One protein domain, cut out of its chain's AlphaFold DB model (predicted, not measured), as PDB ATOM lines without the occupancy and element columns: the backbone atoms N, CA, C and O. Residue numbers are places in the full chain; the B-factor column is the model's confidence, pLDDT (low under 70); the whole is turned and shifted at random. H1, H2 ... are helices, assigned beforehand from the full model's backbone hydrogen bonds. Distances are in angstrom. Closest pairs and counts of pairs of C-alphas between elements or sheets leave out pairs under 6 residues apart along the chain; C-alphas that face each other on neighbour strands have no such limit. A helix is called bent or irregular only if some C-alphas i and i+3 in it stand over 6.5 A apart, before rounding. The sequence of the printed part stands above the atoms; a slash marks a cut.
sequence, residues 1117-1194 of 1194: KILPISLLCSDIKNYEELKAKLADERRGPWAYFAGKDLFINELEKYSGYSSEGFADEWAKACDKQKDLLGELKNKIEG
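Overview. This is residues 1117 to 1194 of the 1194 residues of the protein "DNA helicase/exodeoxyribonuclease V, gamma subunit" of Fibrobacter sp. UWT2 (UniProt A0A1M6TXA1). One long helix, H4, sharply kinked towards its far end, reaches away to one end of the domain, and three short helices, H1, H2 and H3, make a loosely joined group at the other end. The unnamed stretch of residues 1117 to 1130 fills the middle, and no two helices clearly touch. The printed part has 78 residues, 40 of them in four named helices, in the order H1, H2, H3, H4, with no named strand; the class is all helix. The whole is compact, with a radius of gyration of the C-alphas of 13.0 A, and it spans 39 by 28 by 18 A.

Along the chain. The longest helix, H4, holds residues 1170 to 1192, from C-alpha 1170 at (245.870, 176.605, 152.464) to C-alpha 1192 at (233.345, 193.694, 146.859), 21.9 A from first to last C-alpha. It has a kink of 116 degrees near residue 1186 and is irregular there: C-alphas 1184 and 1187 are 9.3 A apart. H1, residues 1131 to 1138, begins at C-alpha 1131 at (240.518, 173.328, 152.724) and is 10.6 A long. H3, residues 1159 to 1163, is 5.8 A long, and H2, residues 1153 to 1156, is 5.3 A long.

Arrangement. H4 and H1 are close but not clearly touching; their closest C-alphas, those of Phe 1170 and Tyr 1131, are 6.3 A apart. Their lines stand at a steep tilt of 43 degrees, and they run the same way. H1 and H3 are close but not clearly touching, with the closest C-alphas, those of Lys 1135 and Leu 1159, 7.3 A apart. H1 and H2 are also close but not clearly touching, with the closest C-alphas, those of Lys 1135 and Ile 1156, 7.3 A apart. H2 and H3 meet only through their link. H4 is apart from H2 and from H3. Every O i to N i+4 pair is within hydrogen-bond range in H1 and H3, and 13 of 19 are in H4; H2 is too short for such a pair, and its one O i to N i+3 pair is not within range.

Size, cuts and confidence. The two C-alphas farthest apart, those of Asp 1153 and Glu 1187, are 39.4 A apart. The printed part has no cut and ends at the chain's last residue, 1194. The link from H1 to H2, 14 residues, is long; that from H3 to H4 is short, and that from H2 to H3 is tight. Residues 1183 to 1188, within H4, stand free. The mean pLDDT of the printed part is 70.2, and 32 residues are under 70, among them residues 1147 to 1163 and 1187 to 1194.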
ATOM      1  N   LYS A1117     245.897 177.242 140.548       73.44
ATOM      2  CA  LYS A1117     245.033 177.560 141.686       73.44
ATOM      3  C   LYS A1117     243.719 178.143 141.202       73.44
ATOM      4  O   LYS A1117     243.679 179.247 140.664       73.44
ATOM      5  N   ILE A1118     242.640 177.401 141.408       74.12
ATOM      6  CA  ILE A1118     241.318 177.779 140.911       74.12
ATOM      7  C   ILE A1118     240.606 178.658 141.938       74.12
ATOM      8  O   ILE A1118     240.449 178.272 143.094       74.12
ATOM      9  N   LEU A1119     240.106 179.815 141.513       81.56
ATOM     10  CA  LEU A1119     239.294 180.688 142.358       81.56
ATOM     11  C   LEU A1119     238.059 181.184 141.589       81.56
ATOM     12  O   LEU A1119     238.174 182.130 140.809       81.56
ATOM     13  N   PRO A1120     236.875 180.574 141.795       81.12
ATOM     14  CA  PRO A1120     235.621 181.104 141.270       81.12
ATOM     15  C   PRO A1120     235.273 182.430 141.952       81.12
ATOM     16  O   PRO A1120     235.426 182.573 143.170       81.12
ATOM     17  N   ILE A1121     234.744 183.394 141.198       78.50
ATOM     18  CA  ILE A1121     234.471 184.737 141.738       78.50
ATOM     19  C   ILE A1121     233.391 184.740 142.827       78.50
ATOM     20  O   ILE A1121     233.397 185.600 143.706       78.50
ATOM     21  N   SER A1122     232.489 183.756 142.814       73.81
ATOM     22  CA  SER A1122     231.459 183.575 143.845       73.81
ATOM     23  C   SER A1122     232.040 183.318 145.241       73.81
ATOM     24  O   SER A1122     231.370 183.590 146.237       73.81
ATOM     25  N   LEU A1123     233.284 182.833 145.329       77.75
ATOM     26  CA  LEU A1123     233.964 182.521 146.587       77.75
ATOM     27  C   LEU A1123     234.942 183.611 147.045       77.75
ATOM     28  O   LEU A1123     235.475 183.507 148.145       77.75
ATOM     29  N   LEU A1124     235.135 184.678 146.262       75.38
ATOM     30  CA  LEU A1124     236.111 185.738 146.551       75.38
ATOM     31  C   LEU A1124     235.840 186.477 147.879       75.38
ATOM     32  O   LEU A1124     236.780 186.865 148.568       75.38
ATOM     33  N   CYS A1125     234.564 186.656 148.243       66.19
ATOM     34  CA  CYS A1125     234.129 187.309 149.491       66.19
ATOM     35  C   CYS A1125     233.809 186.319 150.620       66.19
ATOM     36  O   CYS A1125     233.335 186.722 151.680       66.19
ATOM     37  N   SER A1126     233.976 185.015 150.390       71.81
ATOM     38  CA  SER A1126     233.703 184.014 151.413       71.81
ATOM     39  C   SER A1126     234.875 183.920 152.385       71.81
ATOM     40  O   SER A1126     235.992 183.625 151.969       71.81
ATOM     41  N   ASP A1127     234.604 184.045 153.686       73.06
ATOM     42  CA  ASP A1127     235.549 183.604 154.713       73.06
ATOM     43  C   ASP A1127     235.693 182.079 154.601       73.06
ATOM     44  O   ASP A1127     234.755 181.327 154.893       73.06
ATOM     45  N   ILE A1128     236.839 181.627 154.088       79.25
ATOM     46  CA  ILE A1128     237.220 180.216 153.982       79.25
ATOM     47  C   ILE A1128     238.558 180.072 154.694       79.25
ATOM     48  O   ILE A1128     239.561 180.635 154.258       79.25
ATOM     49  N   LYS A1129     238.561 179.356 155.818       76.69
ATOM     50  CA  LYS A1129     239.745 179.220 156.676       76.69
ATOM     51  C   LYS A1129     240.507 177.936 156.385       76.69
ATOM     52  O   LYS A1129     241.734 177.938 156.424       76.69
ATOM     53  N   ASN A1130     239.780 176.871 156.049       80.69
ATOM     54  CA  ASN A1130     240.338 175.537 155.850       80.69
ATOM     55  C   ASN A1130     239.936 174.948 154.492       80.69
ATOM     56  O   ASN A1130     238.879 175.257 153.942       80.69
ATOM     57  N   TYR A1131     240.751 174.018 153.994       79.19
ATOM     58  CA  TYR A1131     240.518 173.328 152.724       79.19
ATOM     59  C   TYR A1131     239.189 172.541 152.689       79.19
ATOM     60  O   TYR A1131     238.501 172.509 151.670       79.19
ATOM     61  N   GLU A1132     238.770 171.960 153.818       77.25
ATOM     62  CA  GLU A1132     237.482 171.259 153.925       77.25
ATOM     63  C   GLU A1132     236.279 172.196 153.735       77.25
ATOM     64  O   GLU A1132     235.286 171.808 153.119       77.25
ATOM     65  N   GLU A1133     236.378 173.451 154.188       79.50
ATOM     66  CA  GLU A1133     235.337 174.463 153.968       79.50
ATOM     67  C   GLU A1133     235.264 174.872 152.492       79.50
ATOM     68  O   GLU A1133     234.167 175.056 151.963       79.50
ATOM     69  N   LEU A1134     236.413 174.967 151.806       79.69
ATOM     70  CA  LEU A1134     236.458 175.193 150.358       79.69
ATOM     71  C   LEU A1134     235.760 174.049 149.615       79.69
ATOM     72  O   LEU A1134     234.906 174.292 148.767       79.69
ATOM     73  N   LYS A1135     236.094 172.804 149.967       75.12
ATOM     74  CA  LYS A1135     235.503 171.595 149.385       75.12
ATOM     75  C   LYS A1135     233.984 171.557 149.584       75.12
ATOM     76  O   LYS A1135     233.260 171.298 148.627       75.12
ATOM     77  N   ALA A1136     233.506 171.878 150.787       75.75
ATOM     78  CA  ALA A1136     232.079 171.946 151.089       75.75
ATOM     79  C   ALA A1136     231.359 173.052 150.295       75.75
ATOM     80  O   ALA A1136     230.269 172.820 149.785       75.75
ATOM     81  N   LYS A1137     231.969 174.237 150.146       77.62
ATOM     82  CA  LYS A1137     231.375 175.361 149.401       77.62
ATOM     83  C   LYS A1137     231.410 175.177 147.882       77.62
ATOM     84  O   LYS A1137     230.497 175.634 147.202       77.62
ATOM     85  N   LEU A1138     232.439 174.523 147.340       75.31
ATOM     86  CA  LEU A1138     232.504 174.190 145.913       75.31
ATOM     87  C   LEU A1138     231.429 173.157 145.545       75.31
ATOM     88  O   LEU A1138     230.732 173.344 144.550       75.31
ATOM     89  N   ALA A1139     231.273 172.116 146.370       68.12
ATOM     90  CA  ALA A1139     230.364 170.989 146.145       68.12
ATOM     91  C   ALA A1139     228.960 171.161 146.766       68.12
ATOM     92  O   ALA A1139     228.235 170.178 146.903       68.12
ATOM     93  N   ASP A1140     228.565 172.375 147.158       74.38
ATOM     94  CA  ASP A1140     227.211 172.642 147.654       74.38
ATOM     95  C   ASP A1140     226.192 172.476 146.508       74.38
ATOM     96  O   ASP A1140     226.192 173.248 145.547       74.38
ATOM     97  N   GLU A1141     225.307 171.480 146.627       63.34
ATOM     98  CA  GLU A1141     224.280 171.128 145.633       63.34
ATOM     99  C   GLU A1141     223.343 172.290 145.278       63.34
ATOM    100  O   GLU A1141     222.785 172.322 144.182       63.34
ATOM    101  N   ARG A1142     223.137 173.248 146.192       59.34
ATOM    102  CA  ARG A1142     222.149 174.321 145.997       59.34
ATOM    103  C   ARG A1142     222.757 175.631 145.520       59.34
ATOM    104  O   ARG A1142     222.065 176.401 144.856       59.34
ATOM    105  N   ARG A1143     223.987 175.946 145.933       62.50
ATOM    106  CA  ARG A1143     224.600 177.278 145.732       62.50
ATOM    107  C   ARG A1143     226.088 177.247 145.377       62.50
ATOM    108  O   ARG A1143     226.679 178.313 145.206       62.50
ATOM    109  N   GLY A1144     226.694 176.067 145.266       67.75
ATOM    110  CA  GLY A1144     228.101 175.927 144.922       67.75
ATOM    111  C   GLY A1144     228.361 176.247 143.445       67.75
ATOM    112  O   GLY A1144     227.537 175.917 142.590       67.75
ATOM    113  N   PRO A1145     229.512 176.853 143.098       68.19
ATOM    114  CA  PRO A1145     229.896 177.070 141.701       68.19
ATOM    115  C   PRO A1145     230.008 175.753 140.915       68.19
ATOM    116  O   PRO A1145     229.844 175.756 139.698       68.19
ATOM    117  N   TRP A1146     230.222 174.621 141.598       74.38
ATOM    118  CA  TRP A1146     230.320 173.285 141.006       74.38
ATOM    119  C   TRP A1146     229.134 172.386 141.372       74.38
ATOM    120  O   TRP A1146     229.286 171.167 141.438       74.38
ATOM    121  N   ALA A1147     227.943 172.962 141.573       65.75
ATOM    122  CA  ALA A1147     226.728 172.224 141.936       65.75
ATOM    123  C   ALA A1147     226.430 171.021 141.012       65.75
ATOM    124  O   ALA A1147     225.996 169.979 141.486       65.75
ATOM    125  N   TYR A1148     226.754 171.103 139.714       61.53
ATOM    126  CA  TYR A1148     226.616 169.980 138.766       61.53
ATOM    127  C   TYR A1148     227.497 168.754 139.087       61.53
ATOM    128  O   TYR A1148     227.221 167.648 138.619       61.53
ATOM    129  N   PHE A1149     228.567 168.944 139.860       60.69
ATOM    130  CA  PHE A1149     229.488 167.896 140.306       60.69
ATOM    131  C   PHE A1149     229.213 167.438 141.746       60.69
ATOM    132  O   PHE A1149     229.850 166.493 142.218       60.69
ATOM    133  N   ALA A1150     228.277 168.089 142.442       54.25
ATOM    134  CA  ALA A1150     227.889 167.731 143.794       54.25
ATOM    135  C   ALA A1150     227.235 166.332 143.820       54.25
ATOM    136  O   ALA A1150     226.500 165.956 142.908       54.25
ATOM    137  N   GLY A1151     227.581 165.518 144.822       51.12
ATOM    138  CA  GLY A1151     227.084 164.141 144.976       51.12
ATOM    139  C   GLY A1151     227.844 163.050 144.202       51.12
ATOM    140  O   GLY A1151     227.533 161.872 144.361       51.12
ATOM    141  N   LYS A1152     228.860 163.389 143.390       56.84
ATOM    142  CA  LYS A1152     229.720 162.397 142.711       56.84
ATOM    143  C   LYS A1152     231.050 162.216 143.452       56.84
ATOM    144  O   LYS A1152     231.949 163.053 143.347       56.84
ATOM    145  N   ASP A1153     231.214 161.075 144.126       53.12
ATOM    146  CA  ASP A1153     232.405 160.736 144.934       53.12
ATOM    147  C   ASP A1153     233.738 160.841 144.175       53.12
ATOM    148  O   ASP A1153     234.779 161.139 144.764       53.12
ATOM    149  N   LEU A1154     233.708 160.636 142.854       54.22
ATOM    150  CA  LEU A1154     234.883 160.672 141.978       54.22
ATOM    151  C   LEU A1154     235.589 162.037 141.954       54.22
ATOM    152  O   LEU A1154     236.811 162.082 141.857       54.22
ATOM    153  N   PHE A1155     234.843 163.144 142.046       56.09
ATOM    154  CA  PHE A1155     235.400 164.500 141.931       56.09
ATOM    155  C   PHE A1155     235.739 165.102 143.299       56.09
ATOM    156  O   PHE A1155     236.754 165.775 143.475       56.09
ATOM    157  N   ILE A1156     234.898 164.809 144.291       58.50
ATOM    158  CA  ILE A1156     234.976 165.349 145.650       58.50
ATOM    159  C   ILE A1156     236.201 164.789 146.395       58.50
ATOM    160  O   ILE A1156     236.855 165.514 147.148       58.50
ATOM    161  N   ASN A1157     236.568 163.526 146.170       58.47
ATOM    162  CA  ASN A1157     237.686 162.888 146.877       58.47
ATOM    163  C   ASN A1157     239.074 163.222 146.309       58.47
ATOM    164  O   ASN A1157     240.060 163.094 147.026       58.47
ATOM    165  N   GLU A1158     239.164 163.717 145.071       61.44
ATOM    166  CA  GLU A1158     240.433 164.091 144.422       61.44
ATOM    167  C   GLU A1158     240.597 165.610 144.225       61.44
ATOM    168  O   GLU A1158     241.463 166.057 143.473       61.44
ATOM    169  N   LEU A1159     239.784 166.418 144.908       66.38
ATOM    170  CA  LEU A1159     239.686 167.864 144.702       66.38
ATOM    171  C   LEU A1159     241.024 168.606 144.917       66.38
ATOM    172  O   LEU A1159     241.253 169.635 144.282       66.38
ATOM    173  N   GLU A1160     241.946 168.068 145.728       65.81
ATOM    174  CA  GLU A1160     243.294 168.634 145.944       65.81
ATOM    175  C   GLU A1160     244.110 168.650 144.643       65.81
ATOM    176  O   GLU A1160     244.825 169.610 144.362       65.81
ATOM    177  N   LYS A1161     243.942 167.629 143.789       65.69
ATOM    178  CA  LYS A1161     244.629 167.532 142.491       65.69
ATOM    179  C   LYS A1161     244.124 168.564 141.486       65.69
ATOM    180  O   LYS A1161     244.896 168.994 140.636       65.69
ATOM    181  N   TYR A1162     242.839 168.914 141.556       65.62
ATOM    182  CA  TYR A1162     242.187 169.781 140.573       65.62
ATOM    183  C   TYR A1162     242.177 171.246 141.004       65.62
ATOM    184  O   TYR A1162     242.448 172.108 140.184       65.62
ATOM    185  N   SER A1163     241.914 171.528 142.285       68.44
ATOM    186  CA  SER A1163     241.871 172.890 142.845       68.44
ATOM    187  C   SER A1163     243.236 173.579 142.921       68.44
ATOM    188  O   SER A1163     243.290 174.808 142.944       68.44
ATOM    189  N   GLY A1164     244.318 172.791 142.969       70.12
ATOM    190  CA  GLY A1164     245.701 173.268 143.032       70.12
ATOM    191  C   GLY A1164     246.120 173.885 144.367       70.12
ATOM    192  O   GLY A1164     247.223 174.428 144.446       70.12
ATOM    193  N   TYR A1165     245.274 173.801 145.399       78.00
ATOM    194  CA  TYR A1165     245.632 174.156 146.774       78.00
ATOM    195  C   TYR A1165     246.052 172.915 147.556       78.00
ATOM    196  O   TYR A1165     245.391 171.877 147.484       78.00
ATOM    197  N   SER A1166     247.118 173.037 148.345       73.88
ATOM    198  CA  SER A1166     247.502 172.019 149.322       73.88
ATOM    199  C   SER A1166     246.734 172.189 150.635       73.88
ATOM    200  O   SER A1166     246.444 173.307 151.067       73.88
ATOM    201  N   SER A1167     246.438 171.075 151.310       70.62
ATOM    202  CA  SER A1167     245.901 171.081 152.679       70.62
ATOM    203  C   SER A1167     246.898 171.690 153.675       70.62
ATOM    204  O   SER A1167     246.506 172.423 154.584       70.62
ATOM    205  N   GLU A1168     248.198 171.476 153.459       72.12
ATOM    206  CA  GLU A1168     249.280 172.156 154.173       72.12
ATOM    207  C   GLU A1168     249.488 173.571 153.594       72.12
ATOM    208  O   GLU A1168     249.909 173.721 152.450       72.12
ATOM    209  N   GLY A1169     249.179 174.625 154.362       75.94
ATOM    210  CA  GLY A1169     249.404 176.025 153.955       75.94
ATOM    211  C   GLY A1169     248.243 176.722 153.229       75.94
ATOM    212  O   GLY A1169     248.417 177.852 152.772       75.94
ATOM    213  N   PHE A1170     247.058 176.099 153.169       82.69
ATOM    214  CA  PHE A1170     245.870 176.605 152.464       82.69
ATOM    215  C   PHE A1170     245.578 178.100 152.683       82.69
ATOM    216  O   PHE A1170     245.348 178.821 151.717       82.69
ATOM    217  N   ALA A1171     245.611 178.582 153.929       78.19
ATOM    218  CA  ALA A1171     245.223 179.955 154.266       78.19
ATOM    219  C   ALA A1171     246.085 181.022 153.559       78.19
ATOM    220  O   ALA A1171     245.547 181.994 153.026       78.19
ATOM    221  N   ASP A1172     247.405 180.817 153.488       80.00
ATOM    222  CA  ASP A1172     248.330 181.750 152.831       80.00
ATOM    223  C   ASP A1172     248.196 181.692 151.304       80.00
ATOM    224  O   ASP A1172     248.335 182.698 150.604       80.00
ATOM    225  N   GLU A1173     247.942 180.498 150.769       82.00
ATOM    226  CA  GLU A1173     247.746 180.283 149.340       82.00
ATOM    227  C   GLU A1173     246.425 180.869 148.841       82.00
ATOM    228  O   GLU A1173     246.395 181.493 147.778       82.00
ATOM    229  N   TRP A1174     245.364 180.696 149.628       83.00
ATOM    230  CA  TRP A1174     244.040 181.253 149.389       83.00
ATOM    231  C   TRP A1174     244.067 182.779 149.458       83.00
ATOM    232  O   TRP A1174     243.591 183.435 148.535       83.00
ATOM    233  N   ALA A1175     244.709 183.359 150.480       81.00
ATOM    234  CA  ALA A1175     244.862 184.810 150.599       81.00
ATOM    235  C   ALA A1175     245.575 185.412 149.374       81.00
ATOM    236  O   ALA A1175     245.070 186.351 148.762       81.00
ATOM    237  N   LYS A1176     246.688 184.803 148.937       81.75
ATOM    238  CA  LYS A1176     247.418 185.234 147.731       81.75
ATOM    239  C   LYS A1176     246.590 185.105 146.450       81.75
ATOM    240  O   LYS A1176     246.721 185.949 145.564       81.75
ATOM    241  N   ALA A1177     245.781 184.053 146.312       78.62
ATOM    242  CA  ALA A1177     244.896 183.879 145.161       78.62
ATOM    243  C   ALA A1177     243.772 184.929 145.152       78.62
ATOM    244  O   ALA A1177     243.505 185.531 144.111       78.62
ATOM    245  N   CYS A1178     243.181 185.209 146.316       79.12
ATOM    246  CA  CYS A1178     242.175 186.252 146.493       79.12
ATOM    247  C   CYS A1178     242.723 187.646 146.169       79.12
ATOM    248  O   CYS A1178     242.076 188.382 145.430       79.12
ATOM    249  N   ASP A1179     243.920 187.996 146.644       80.12
ATOM    250  CA  ASP A1179     244.555 189.287 146.340       80.12
ATOM    251  C   ASP A1179     244.837 189.432 144.838       80.12
ATOM    252  O   ASP A1179     244.425 190.410 144.215       80.12
ATOM    253  N   LYS A1180     245.408 188.394 144.210       77.69
ATOM    254  CA  LYS A1180     245.647 188.354 142.758       77.69
ATOM    255  C   LYS A1180     244.376 188.500 141.918       77.69
ATOM    256  O   LYS A1180     244.464 189.005 140.797       77.69
ATOM    257  N   GLN A1181     243.242 187.972 142.384       77.44
ATOM    258  CA  GLN A1181     241.955 188.072 141.691       77.44
ATOM    259  C   GLN A1181     241.304 189.438 141.934       77.44
ATOM    260  O   GLN A1181     240.715 189.998 141.012       77.44
ATOM    261  N   LYS A1182     241.464 190.018 143.133       77.00
ATOM    262  CA  LYS A1182     241.045 191.393 143.448       77.00
ATOM    263  C   LYS A1182     241.788 192.425 142.595       77.00
ATOM    264  O   LYS A1182     241.151 193.358 142.116       77.00
ATOM    265  N   ASP A1183     243.079 192.226 142.336       77.44
ATOM    266  CA  ASP A1183     243.871 193.114 141.472       77.44
ATOM    267  C   ASP A1183     243.345 193.150 140.023       77.44
ATOM    268  O   ASP A1183     243.366 194.197 139.382       77.44
ATOM    269  N   LEU A1184     242.804 192.035 139.509       75.69
ATOM    270  CA  LEU A1184     242.191 191.980 138.170       75.69
ATOM    271  C   LEU A1184     240.832 192.693 138.088       75.69
ATOM    272  O   LEU A1184     240.360 192.972 136.988       75.69
ATOM    273  N   LEU A1185     240.189 192.943 139.232       73.69
ATOM    274  CA  LEU A1185     238.875 193.585 139.324       73.69
ATOM    275  C   LEU A1185     238.986 195.105 139.557       73.69
ATOM    276  O   LEU A1185     237.992 195.815 139.394       73.69
ATOM    277  N   GLY A1186     240.175 195.625 139.889       72.31
ATOM    278  CA  GLY A1186     240.444 197.063 140.011       72.31
ATOM    279  C   GLY A1186     239.448 197.779 140.933       72.31
ATOM    280  O   GLY A1186     239.229 197.361 142.065       72.31
ATOM    281  N   GLU A1187     238.798 198.840 140.446       63.19
ATOM    282  CA  GLU A1187     237.820 199.631 141.214       63.19
ATOM    283  C   GLU A1187     236.532 198.879 141.603       63.19
ATOM    284  O   GLU A1187     235.859 199.291 142.552       63.19
ATOM    285  N   LEU A1188     236.210 197.737 140.967       64.50
ATOM    286  CA  LEU A1188     235.120 196.870 141.446       64.50
ATOM    287  C   LEU A1188     235.398 196.346 142.863       64.50
ATOM    288  O   LEU A1188     234.448 196.036 143.579       64.50
ATOM    289  N   LYS A1189     236.669 196.311 143.297       63.75
ATOM    290  CA  LYS A1189     237.108 195.953 144.657       63.75
ATOM    291  C   LYS A1189     236.354 196.710 145.753       63.75
ATOM    292  O   LYS A1189     235.968 196.103 146.744       63.75
ATOM    293  N   ASN A1190     236.066 197.995 145.548       58.50
ATOM    294  CA  ASN A1190     235.424 198.835 146.564       58.50
ATOM    295  C   ASN A1190     233.951 198.455 146.826       58.50
ATOM    296  O   ASN A1190     233.438 198.733 147.903       58.50
ATOM    297  N   LYS A1191     233.282 197.792 145.870       57.69
ATOM    298  CA  LYS A1191     231.940 197.191 146.038       57.69
ATOM    299  C   LYS A1191     231.972 195.718 146.462       57.69
ATOM    300  O   LYS A1191     230.943 195.159 146.802       57.69
ATOM    301  N   ILE A1192     233.128 195.064 146.369       52.94
ATOM    302  CA  ILE A1192     233.345 193.694 146.859       52.94
ATOM    303  C   ILE A1192     233.520 193.713 148.390       52.94
ATOM    304  O   ILE A1192     233.212 192.725 149.053       52.94
ATOM    305  N   GLU A1193     234.016 194.831 148.935       47.84
ATOM    306  CA  GLU A1193     234.320 195.036 150.360       47.84
ATOM    307  C   GLU A1193     233.187 195.689 151.178       47.84
ATOM    308  O   GLU A1193     233.227 195.611 152.407       47.84
ATOM    309  N   GLY A1194     232.192 196.313 150.534       41.31
ATOM    310  CA  GLY A1194     231.034 196.956 151.176       41.31
ATOM    311  C   GLY A1194     229.720 196.379 150.684       41.31
ATOM    312  O   GLY A1194     228.806 196.237 151.527       41.31
TER     313      GLY A1194